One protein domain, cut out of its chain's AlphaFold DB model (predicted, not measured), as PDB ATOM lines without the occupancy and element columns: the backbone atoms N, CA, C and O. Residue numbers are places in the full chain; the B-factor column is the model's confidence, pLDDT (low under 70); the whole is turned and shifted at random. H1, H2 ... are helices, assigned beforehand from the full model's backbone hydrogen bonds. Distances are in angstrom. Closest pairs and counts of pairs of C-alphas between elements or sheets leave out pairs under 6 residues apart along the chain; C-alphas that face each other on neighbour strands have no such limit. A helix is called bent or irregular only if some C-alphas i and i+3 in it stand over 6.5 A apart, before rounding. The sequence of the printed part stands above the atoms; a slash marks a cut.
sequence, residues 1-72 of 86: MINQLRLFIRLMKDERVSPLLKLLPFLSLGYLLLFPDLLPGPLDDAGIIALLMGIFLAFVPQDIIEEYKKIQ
ATOM      1  N   MET A   1      41.143  15.199 -16.301       47.56
ATOM      2  CA  MET A   1      41.306  16.675 -16.382       47.56
ATOM      3  C   MET A   1      39.987  17.461 -16.371       47.56
ATOM      4  O   MET A   1      40.015  18.593 -15.913       47.56
ATOM      5  N   ILE A   2      38.842  16.897 -16.791       52.97
ATOM      6  CA  ILE A   2      37.538  17.602 -16.892       52.97
ATOM      7  C   ILE A   2      37.021  18.160 -15.541       52.97
ATOM      8  O   ILE A   2      36.321  19.170 -15.505       52.97
ATOM      9  N   ASN A   3      37.431  17.569 -14.415       67.25
ATOM     10  CA  ASN A   3      36.895  17.894 -13.089       67.25
ATOM     11  C   ASN A   3      37.316  19.279 -12.565       67.25
ATOM     12  O   ASN A   3      36.509  19.969 -11.946       67.25
ATOM     13  N   GLN A   4      38.535  19.725 -12.880       68.50
ATOM     14  CA  GLN A   4      39.087  21.007 -12.414       68.50
ATOM     15  C   GLN A   4      38.304  22.204 -12.979       68.50
ATOM     16  O   GLN A   4      38.008  23.151 -12.257       68.50
ATOM     17  N   LEU A   5      37.893  22.127 -14.250       70.00
ATOM     18  CA  LEU A   5      37.134  23.188 -14.915       70.00
ATOM     19  C   LEU A   5      35.721  23.334 -14.333       70.00
ATOM     20  O   LEU A   5      35.255  24.449 -14.103       70.00
ATOM     21  N   ARG A   6      35.040  22.215 -14.046       72.31
ATOM     22  CA  ARG A   6      33.704  22.234 -13.424       72.31
ATOM     23  C   ARG A   6      33.761  22.806 -12.005       72.31
ATOM     24  O   ARG A   6      32.874  23.567 -11.623       72.31
ATOM     25  N   LEU A   7      34.823  22.485 -11.261       73.88
ATOM     26  CA  LEU A   7      35.083  23.047  -9.938       73.88
ATOM     27  C   LEU A   7      35.299  24.564 -10.032       73.88
ATOM     28  O   LEU A   7      34.611  25.325  -9.362       73.88
ATOM     29  N   PHE A   8      36.171  25.004 -10.943       74.12
ATOM     30  CA  PHE A   8      36.450  26.417 -11.192       74.12
ATOM     31  C   PHE A   8      35.182  27.218 -11.523       74.12
ATOM     32  O   PHE A   8      34.937  28.260 -10.920       74.12
ATOM     33  N   ILE A   9      34.326  26.713 -12.419       76.94
ATOM     34  CA  ILE A   9      33.064  27.379 -12.785       76.94
ATOM     35  C   ILE A   9      32.112  27.488 -11.583       76.94
ATOM     36  O   ILE A   9      31.437  28.509 -11.430       76.94
ATOM     37  N   ARG A  10      32.046  26.461 -10.724       76.62
ATOM     38  CA  ARG A  10      31.222  26.496  -9.503       76.62
ATOM     39  C   ARG A  10      31.762  27.501  -8.489       76.62
ATOM     40  O   ARG A  10      30.991  28.330  -8.020       76.62
ATOM     41  N   LEU A  11      33.074  27.515  -8.250       75.44
ATOM     42  CA  LEU A  11      33.713  28.508  -7.382       75.44
ATOM     43  C   LEU A  11      33.536  29.945  -7.898       75.44
ATOM     44  O   LEU A  11      33.307  30.855  -7.109       75.44
ATOM     45  N   MET A  12      33.573  30.165  -9.215       74.94
ATOM     46  CA  MET A  12      33.317  31.490  -9.799       74.94
ATOM     47  C   MET A  12      31.901  32.014  -9.497       74.94
ATOM     48  O   MET A  12      31.705  33.228  -9.380       74.94
ATOM     49  N   LYS A  13      30.918  31.116  -9.348       77.81
ATOM     50  CA  LYS A  13      29.532  31.459  -8.990       77.81
ATOM     51  C   LYS A  13      29.303  31.612  -7.486       77.81
ATOM     52  O   LYS A  13      28.303  32.208  -7.110       77.81
ATOM     53  N   ASP A  14      30.211  31.124  -6.648       77.62
ATOM     54  CA  ASP A  14      30.079  31.204  -5.195       77.62
ATOM     55  C   ASP A  14      30.302  32.641  -4.695       77.62
ATOM     56  O   ASP A  14      31.262  33.317  -5.080       77.62
ATOM     57  N   GLU A  15      29.402  33.142  -3.853       75.19
ATOM     58  CA  GLU A  15      29.454  34.486  -3.265       75.19
ATOM     59  C   GLU A  15      30.540  34.622  -2.190       75.19
ATOM     60  O   GLU A  15      31.028  35.724  -1.943       75.19
ATOM     61  N   ARG A  16      30.965  33.502  -1.588       77.00
ATOM     62  CA  ARG A  16      32.038  33.459  -0.581       77.00
ATOM     63  C   ARG A  16      33.417  33.702  -1.187       77.00
ATOM     64  O   ARG A  16      34.356  34.064  -0.480       77.00
ATOM     65  N   VAL A  17      33.558  33.511  -2.499       74.69
ATOM     66  CA  VAL A  17      34.797  33.811  -3.216       74.69
ATOM     67  C   VAL A  17      34.890  35.318  -3.426       74.69
ATOM     68  O   VAL A  17      34.048  35.923  -4.094       74.69
ATOM     69  N   SER A  18      35.947  35.919  -2.874       76.06
ATOM     70  CA  SER A  18      36.173  37.365  -2.936       76.06
ATOM     71  C   SER A  18      36.087  37.887  -4.381       76.06
ATOM     72  O   SER A  18      36.700  37.303  -5.277       76.06
ATOM     73  N   PRO A  19      35.413  39.018  -4.648       76.44
ATOM     74  CA  PRO A  19      35.317  39.587  -5.997       76.44
ATOM     75  C   PRO A  19      36.683  39.854  -6.655       76.44
ATOM     76  O   PRO A  19      36.825  39.724  -7.867       76.44
ATOM     77  N   LEU A  20      37.709  40.152  -5.849       76.62
ATOM     78  CA  LEU A  20      39.105  40.302  -6.287       76.62
ATOM     79  C   LEU A  20      39.685  39.025  -6.915       76.62
ATOM     80  O   LEU A  20      40.409  39.097  -7.902       76.62
ATOM     81  N   LEU A  21      39.332  37.853  -6.383       76.31
ATOM     82  CA  LEU A  21      39.727  36.561  -6.950       76.31
ATOM     83  C   LEU A  21      39.042  36.322  -8.295       76.31
ATOM     84  O   LEU A  21      39.663  35.812  -9.222       76.31
ATOM     85  N   LYS A  22      37.780  36.741  -8.428       75.31
ATOM     86  CA  LYS A  22      37.037  36.651  -9.693       75.31
ATOM     87  C   LYS A  22      37.626  37.572 -10.756       75.31
ATOM     88  O   LYS A  22      37.551  37.236 -11.928       75.31
ATOM     89  N   LEU A  23      38.246  38.685 -10.361       79.75
ATOM     90  CA  LEU A  23      38.932  39.608 -11.265       79.75
ATOM     91  C   LEU A  23      40.173  38.999 -11.930       79.75
ATOM     92  O   LEU A  23      40.460  39.381 -13.056       79.75
ATOM     93  N   LEU A  24      40.870  38.039 -11.308       79.06
ATOM     94  CA  LEU A  24      42.065  37.397 -11.888       79.06
ATOM     95  C   LEU A  24      41.828  36.776 -13.279       79.06
ATOM     96  O   LEU A  24      42.567  37.124 -14.204       79.06
ATOM     97  N   PRO A  25      40.819  35.906 -13.489       73.88
ATOM     98  CA  PRO A  25      40.537  35.372 -14.820       73.88
ATOM     99  C   PRO A  25      40.071  36.451 -15.810       73.88
ATOM    100  O   PRO A  25      40.407  36.372 -16.989       73.88
ATOM    101  N   PHE A  26      39.364  37.495 -15.359       80.31
ATOM    102  CA  PHE A  26      39.008  38.626 -16.230       80.31
ATOM    103  C   PHE A  26      40.222  39.479 -16.610       80.31
ATOM    104  O   PHE A  26      40.296  39.959 -17.736       80.31
ATOM    105  N   LEU A  27      41.189  39.640 -15.704       78.31
ATOM    106  CA  LEU A  27      42.467  40.305 -15.955       78.31
ATOM    107  C   LEU A  27      43.321  39.512 -16.943       78.31
ATOM    108  O   LEU A  27      43.932  40.127 -17.808       78.31
ATOM    109  N   SER A  28      43.322  38.174 -16.877       71.06
ATOM    110  CA  SER A  28      44.007  37.347 -17.884       71.06
ATOM    111  C   SER A  28      43.385  37.525 -19.267       71.06
ATOM    112  O   SER A  28      44.105  37.736 -20.237       71.06
ATOM    113  N   LEU A  29      42.053  37.497 -19.361       74.44
ATOM    114  CA  LEU A  29      41.338  37.758 -20.611       74.44
ATOM    115  C   LEU A  29      41.584  39.183 -21.120       74.44
ATOM    116  O   LEU A  29      41.832  39.370 -22.305       74.44
ATOM    117  N   GLY A  30      41.547  40.179 -20.233       79.00
ATOM    118  CA  GLY A  30      41.815  41.575 -20.568       79.00
ATOM    119  C   GLY A  30      43.245  41.797 -21.053       79.00
ATOM    120  O   GLY A  30      43.442  42.510 -22.029       79.00
ATOM    121  N   TYR A  31      44.228  41.146 -20.425       70.31
ATOM    122  CA  TYR A  31      45.624  41.166 -20.857       70.31
ATOM    123  C   TYR A  31      45.782  40.587 -22.271       70.31
ATOM    124  O   TYR A  31      46.333  41.261 -23.138       70.31
ATOM    125  N   LEU A  32      45.214  39.401 -22.526       70.25
ATOM    126  CA  LEU A  32      45.236  38.765 -23.850       70.25
ATOM    127  C   LEU A  32      44.525  39.609 -24.924       70.25
ATOM    128  O   LEU A  32      44.940  39.615 -26.078       70.25
ATOM    129  N   LEU A  33      43.459  40.329 -24.555       71.31
ATOM    130  CA  LEU A  33      42.680  41.151 -25.486       71.31
ATOM    131  C   LEU A  33      43.337  42.511 -25.787       71.31
ATOM    132  O   LEU A  33      43.246  43.000 -26.909       71.31
ATOM    133  N   LEU A  34      43.955  43.143 -24.782       71.81
ATOM    134  CA  LEU A  34      44.577  44.468 -24.903       71.81
ATOM    135  C   LEU A  34      45.974  44.412 -25.523       71.81
ATOM    136  O   LEU A  34      46.403  45.388 -26.136       71.81
ATOM    137  N   PHE A  35      46.677  43.294 -25.355       70.19
ATOM    138  CA  PHE A  35      48.079  43.159 -25.733       70.19
ATOM    139  C   PHE A  35      48.358  41.858 -26.505       70.19
ATOM    140  O   PHE A  35      49.211  41.077 -26.083       70.19
ATOM    141  N   PRO A  36      47.695  41.626 -27.657       65.25
ATOM    142  CA  PRO A  36      47.883  40.402 -28.441       65.25
ATOM    143  C   PRO A  36      49.318  40.224 -28.972       65.25
ATOM    144  O   PRO A  36      49.730  39.099 -29.229       65.25
ATOM    145  N   ASP A  37      50.090  41.311 -29.089       63.88
ATOM    146  CA  ASP A  37      51.450  41.313 -29.650       63.88
ATOM    147  C   ASP A  37      52.565  41.550 -28.607       63.88
ATOM    148  O   ASP A  37      53.732  41.694 -28.973       63.88
ATOM    149  N   LEU A  38      52.249  41.645 -27.306       60.31
ATOM    150  CA  LEU A  38      53.238  42.060 -26.293       60.31
ATOM    151  C   LEU A  38      54.245  40.958 -25.929       60.31
ATOM    152  O   LEU A  38      55.333  41.275 -25.450       60.31
ATOM    153  N   LEU A  39      53.917  39.688 -26.173       58.81
ATOM    154  CA  LEU A  39      54.770  38.550 -25.830       58.81
ATOM    155  C   LEU A  39      54.814  37.527 -26.980       58.81
ATOM    156  O   LEU A  39      53.825  36.845 -27.243       58.81
ATOM    157  N   PRO A  40      55.940  37.402 -27.705       55.16
ATOM    158  CA  PRO A  40      56.062  36.429 -28.782       55.16
ATOM    159  C   PRO A  40      56.361  35.021 -28.237       55.16
ATOM    160  O   PRO A  40      57.499  34.705 -27.895       55.16
ATOM    161  N   GLY A  41      55.359  34.134 -28.243       59.41
ATOM    162  CA  GLY A  41      55.556  32.684 -28.134       59.41
ATOM    163  C   GLY A  41      54.460  31.935 -27.356       59.41
ATOM    164  O   GLY A  41      53.963  32.432 -26.354       59.41
ATOM    165  N   PRO A  42      54.127  30.683 -27.733       55.19
ATOM    166  CA  PRO A  42      53.045  29.904 -27.107       55.19
ATOM    167  C   PRO A  42      53.315  29.509 -25.643       55.19
ATOM    168  O   PRO A  42      52.407  29.062 -24.942       55.19
ATOM    169  N   LEU A  43      54.564  29.641 -25.181       57.03
ATOM    170  CA  LEU A  43      54.954  29.392 -23.792       57.03
ATOM    171  C   LEU A  43      54.511  30.522 -22.851       57.03
ATOM    172  O   LEU A  43      54.320  30.258 -21.664       57.03
ATOM    173  N   ASP A  44      54.314  31.739 -23.365       67.06
ATOM    174  CA  ASP A  44      54.021  32.916 -22.543       67.06
ATOM    175  C   ASP A  44      52.535  33.011 -22.162       67.06
ATOM    176  O   ASP A  44      52.197  33.172 -20.990       67.06
ATOM    177  N   ASP A  45      51.624  32.765 -23.110       65.06
ATOM    178  CA  ASP A  45      50.177  32.785 -22.846       65.06
ATOM    179  C   ASP A  45      49.750  31.668 -21.883       65.06
ATOM    180  O   ASP A  45      49.001  31.887 -20.925       65.06
ATOM    181  N   ALA A  46      50.267  30.453 -22.096       71.88
ATOM    182  CA  ALA A  46      50.021  29.320 -21.210       71.88
ATOM    183  C   ALA A  46      50.676  29.523 -19.833       71.88
ATOM    184  O   ALA A  46      50.106  29.115 -18.819       71.88
ATOM    185  N   GLY A  47      51.841  30.180 -19.791       75.19
ATOM    186  CA  GLY A  47      52.538  30.545 -18.562       75.19
ATOM    187  C   GLY A  47      51.742  31.539 -17.721       75.19
ATOM    188  O   GLY A  47      51.541  31.305 -16.532       75.19
ATOM    189  N   ILE A  48      51.209  32.594 -18.340       74.50
ATOM    190  CA  ILE A  48      50.364  33.597 -17.678       74.50
ATOM    191  C   ILE A  48      49.071  32.970 -17.157       74.50
ATOM    192  O   ILE A  48      48.693  33.208 -16.008       74.50
ATOM    193  N   ILE A  49      48.416  32.121 -17.954       73.25
ATOM    194  CA  ILE A  49      47.209  31.404 -17.523       73.25
ATOM    195  C   ILE A  49      47.525  30.474 -16.344       73.25
ATOM    196  O   ILE A  49      46.804  30.489 -15.347       73.25
ATOM    197  N   ALA A  50      48.607  29.692 -16.414       76.31
ATOM    198  CA  ALA A  50      49.005  28.786 -15.338       76.31
ATOM    199  C   ALA A  50      49.408  29.536 -14.057       76.31
ATOM    200  O   ALA A  50      49.029  29.122 -12.961       76.31
ATOM    201  N   LEU A  51      50.122  30.659 -14.189       80.38
ATOM    202  CA  LEU A  51      50.514  31.529 -13.082       80.38
ATOM    203  C   LEU A  51      49.280  32.120 -12.392       80.38
ATOM    204  O   LEU A  51      49.135  32.001 -11.175       80.38
ATOM    205  N   LEU A  52      48.364  32.708 -13.162       74.31
ATOM    206  CA  LEU A  52      47.131  33.295 -12.636       74.31
ATOM    207  C   LEU A  52      46.220  32.236 -12.017       74.31
ATOM    208  O   LEU A  52      45.641  32.480 -10.960       74.31
ATOM    209  N   MET A  53      46.142  31.043 -12.612       72.81
ATOM    210  CA  MET A  53      45.418  29.908 -12.037       72.81
ATOM    211  C   MET A  53      46.050  29.445 -10.716       72.81
ATOM    212  O   MET A  53      45.327  29.152  -9.765       72.81
ATOM    213  N   GLY A  54      47.382  29.415 -10.623       76.25
ATOM    214  CA  GLY A  54      48.107  29.069  -9.399       76.25
ATOM    215  C   GLY A  54      47.902  30.092  -8.279       76.25
ATOM    216  O   GLY A  54      47.601  29.707  -7.151       76.25
ATOM    217  N   ILE A  55      47.984  31.389  -8.596       79.69
ATOM    218  CA  ILE A  55      47.702  32.481  -7.651       79.69
ATOM    219  C   ILE A  55      46.241  32.421  -7.199       79.69
ATOM    220  O   ILE A  55      45.967  32.517  -6.007       79.69
ATOM    221  N   PHE A  56      45.305  32.198  -8.124       75.50
ATOM    222  CA  PHE A  56      43.895  32.024  -7.796       75.50
ATOM    223  C   PHE A  56      43.698  30.877  -6.800       75.50
ATOM    224  O   PHE A  56      43.138  31.095  -5.731       75.50
ATOM    225  N   LEU A  57      44.222  29.680  -7.091       71.56
ATOM    226  CA  LEU A  57      44.124  28.540  -6.176       71.56
ATOM    227  C   LEU A  57      44.772  28.808  -4.813       71.56
ATOM    228  O   LEU A  57      44.242  28.353  -3.806       71.56
ATOM    229  N   ALA A  58      45.891  29.535  -4.772       77.38
ATOM    230  CA  ALA A  58      46.572  29.880  -3.526       77.38
ATOM    231  C   ALA A  58      45.769  30.857  -2.652       77.38
ATOM    232  O   ALA A  58      45.888  30.825  -1.430       77.38
ATOM    233  N   PHE A  59      44.956  31.717  -3.270       77.56
ATOM    234  CA  PHE A  59      44.113  32.683  -2.566       77.56
ATOM    235  C   PHE A  59      42.718  32.150  -2.223       77.56
ATOM    236  O   PHE A  59      42.032  32.749  -1.393       77.56
ATOM    237  N   VAL A  60      42.273  31.054  -2.840       75.25
ATOM    238  CA  VAL A  60      41.004  30.418  -2.476       75.25
ATOM    239  C   VAL A  60      41.175  29.668  -1.142       75.25
ATOM    240  O   VAL A  60      42.069  28.829  -1.025       75.25
ATOM    241  N   PRO A  61      40.304  29.918  -0.143       77.38
ATOM    242  CA  PRO A  61      40.309  29.189   1.125       77.38
ATOM    243  C   PRO A  61      40.178  27.669   0.921       77.38
ATOM    244  O   PRO A  61      39.341  27.206   0.139       77.38
ATOM    245  N   GLN A  62      41.020  26.878   1.600       74.94
ATOM    246  CA  GLN A  62      41.083  25.424   1.384       74.94
ATOM    247  C   GLN A  62      39.786  24.700   1.770       74.94
ATOM    248  O   GLN A  62      39.419  23.730   1.112       74.94
ATOM    249  N   ASP A  63      39.063  25.210   2.762       77.00
ATOM    250  CA  ASP A  63      37.748  24.737   3.198       77.00
ATOM    251  C   ASP A  63      36.721  24.741   2.055       77.00
ATOM    252  O   ASP A  63      36.018  23.750   1.849       77.00
ATOM    253  N   ILE A  64      36.711  25.794   1.231       78.19
ATOM    254  CA  ILE A  64      35.834  25.889   0.054       78.19
ATOM    255  C   ILE A  64      36.264  24.877  -1.017       78.19
ATOM    256  O   ILE A  64      35.433  24.199  -1.626       78.19
ATOM    257  N   ILE A  65      37.573  24.728  -1.249       75.94
ATOM    258  CA  ILE A  65      38.104  23.776  -2.239       75.94
ATOM    259  C   ILE A  65      37.715  22.341  -1.868       75.94
ATOM    260  O   ILE A  65      37.326  21.559  -2.740       75.94
ATOM    261  N   GLU A  66      37.840  21.980  -0.595       79.12
ATOM    262  CA  GLU A  66      37.496  20.652  -0.093       79.12
ATOM    263  C   GLU A  66      35.993  20.377  -0.162       79.12
ATOM    264  O   GLU A  66      35.599  19.284  -0.584       79.12
ATOM    265  N   GLU A  67      35.155  21.369   0.155       78.00
ATOM    266  CA  GLU A  67      33.698  21.273   0.034       78.00
ATOM    267  C   GLU A  67      33.281  20.964  -1.413       78.00
ATOM    268  O   GLU A  67      32.605  19.963  -1.671       78.00
ATOM    269  N   TYR A  68      33.773  21.735  -2.389       75.25
ATOM    270  CA  TYR A  68      33.459  21.491  -3.800       75.25
ATOM    271  C   TYR A  68      34.048  20.187  -4.338       75.25
ATOM    272  O   TYR A  68      33.405  19.526  -5.159       75.25
ATOM    273  N   LYS A  69      35.239  19.777  -3.880       76.62
ATOM    274  CA  LYS A  69      35.822  18.476  -4.252       76.62
ATOM    275  C   LYS A  69      34.968  17.323  -3.742       76.62
ATOM    276  O   LYS A  69      34.806  16.330  -4.450       76.62
ATOM    277  N   LYS A  70      34.410  17.452  -2.538       77.12
ATOM    278  CA  LYS A  70      33.507  16.456  -1.960       77.12
ATOM    279  C   LYS A  70      32.194  16.389  -2.735       77.12
ATOM    280  O   LYS A  70      31.795  15.292  -3.110       77.12
ATOM    281  N   ILE A  71      31.584  17.538  -3.046       75.25
ATOM    282  CA  ILE A  71      30.365  17.617  -3.871       75.25
ATOM    283  C   ILE A  71      30.597  16.969  -5.239       75.25
ATOM    284  O   ILE A  71      29.798  16.150  -5.678       75.25
ATOM    285  N   GLN A  72      31.713  17.293  -5.896       72.25
ATOM    286  CA  GLN A  72      32.047  16.724  -7.198       72.25
ATOM    287  C   GLN A  72      32.275  15.213  -7.132       72.25
ATOM    288  O   GLN A  72      31.774  14.490  -7.984       72.25
TER     289      GLN A  72
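This is residues 1 to 72 of the 86 residues of an uncharacterized protein of Chloroflexi bacterium (UniProt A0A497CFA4). A long helical hairpin, H2 and H3, makes the longest axis, and at its open end, away from the turn, H1 and H4 stand crosswise to it as a second, smaller pair. The turn between H2 and H3 sticks out at the far end, where residues 37 to 44 stand free. The printed part has 72 residues with four named helices in the order H1, H2, H3, H4, no named strand, and the class is all helix. The whole is only just loose, close to compact, with a radius of gyration of the C-alphas of 13.6 A, and it is elongated, spanning 41 by 26 by 17 A.

Find C-alpha 2 at (37.538, 17.602, -16.892); from there H1, residues 2 to 13, runs 17.8 A to C-alpha 13. After a tight link of 5 residues you reach H2, residues 19 to 34, 21.6 A long, which has a kink of 35 degrees near residue 26. H2 is neither bent nor irregular, but only just: C-alphas 22 and 25 are 6.3 A apart. A short link of 7 residues leads to Pro 42, with its C-alpha at (53.045, 29.904, -27.107), where H3 begins; it covers residues 42 to 59 over 26.3 A and is the longest helix. Two residues further, H4 takes residues 62 to 72, 15.2 A, and ends at C-alpha 72 at (32.047, 16.724, -7.198).

Look first at H2 and H3, a helical hairpin: they touch with 10 pairs of C-alphas within 8 A, the closest being those of Leu 21 and Phe 56, 6.2 A apart. They run opposite ways at a shallow tilt of 10 degrees. H1 is close to H2 but not clearly touching; the closest C-alphas, of Met 12 and Lys 22, are 6.4 A apart. Their tilt of 68 degrees is steep, only just short of about perpendicular, and they run opposite ways. H1 and H4 touch, closest at the C-alphas of Leu 7 and Tyr 68, 6.5 A apart, and run opposite ways at a steep tilt of 59 degrees. H1 and H3 are apart, as are H2 and H4, and H3 and H4. In H4 every O i to N i+4 pair is within hydrogen-bond range; in H1 it is 7 of 8, in H2 9 of 12 and in H3 13 of 14.

The two C-alphas farthest apart, those of Asp 37 and Lys 70, are 41.3 A apart. The printed part begins at the chain's first residue and has no cut; no link is long. In this predicted model the mean pLDDT of the printed part is 72.5, and residues 1 to 4 and 36 to 45 are under 70.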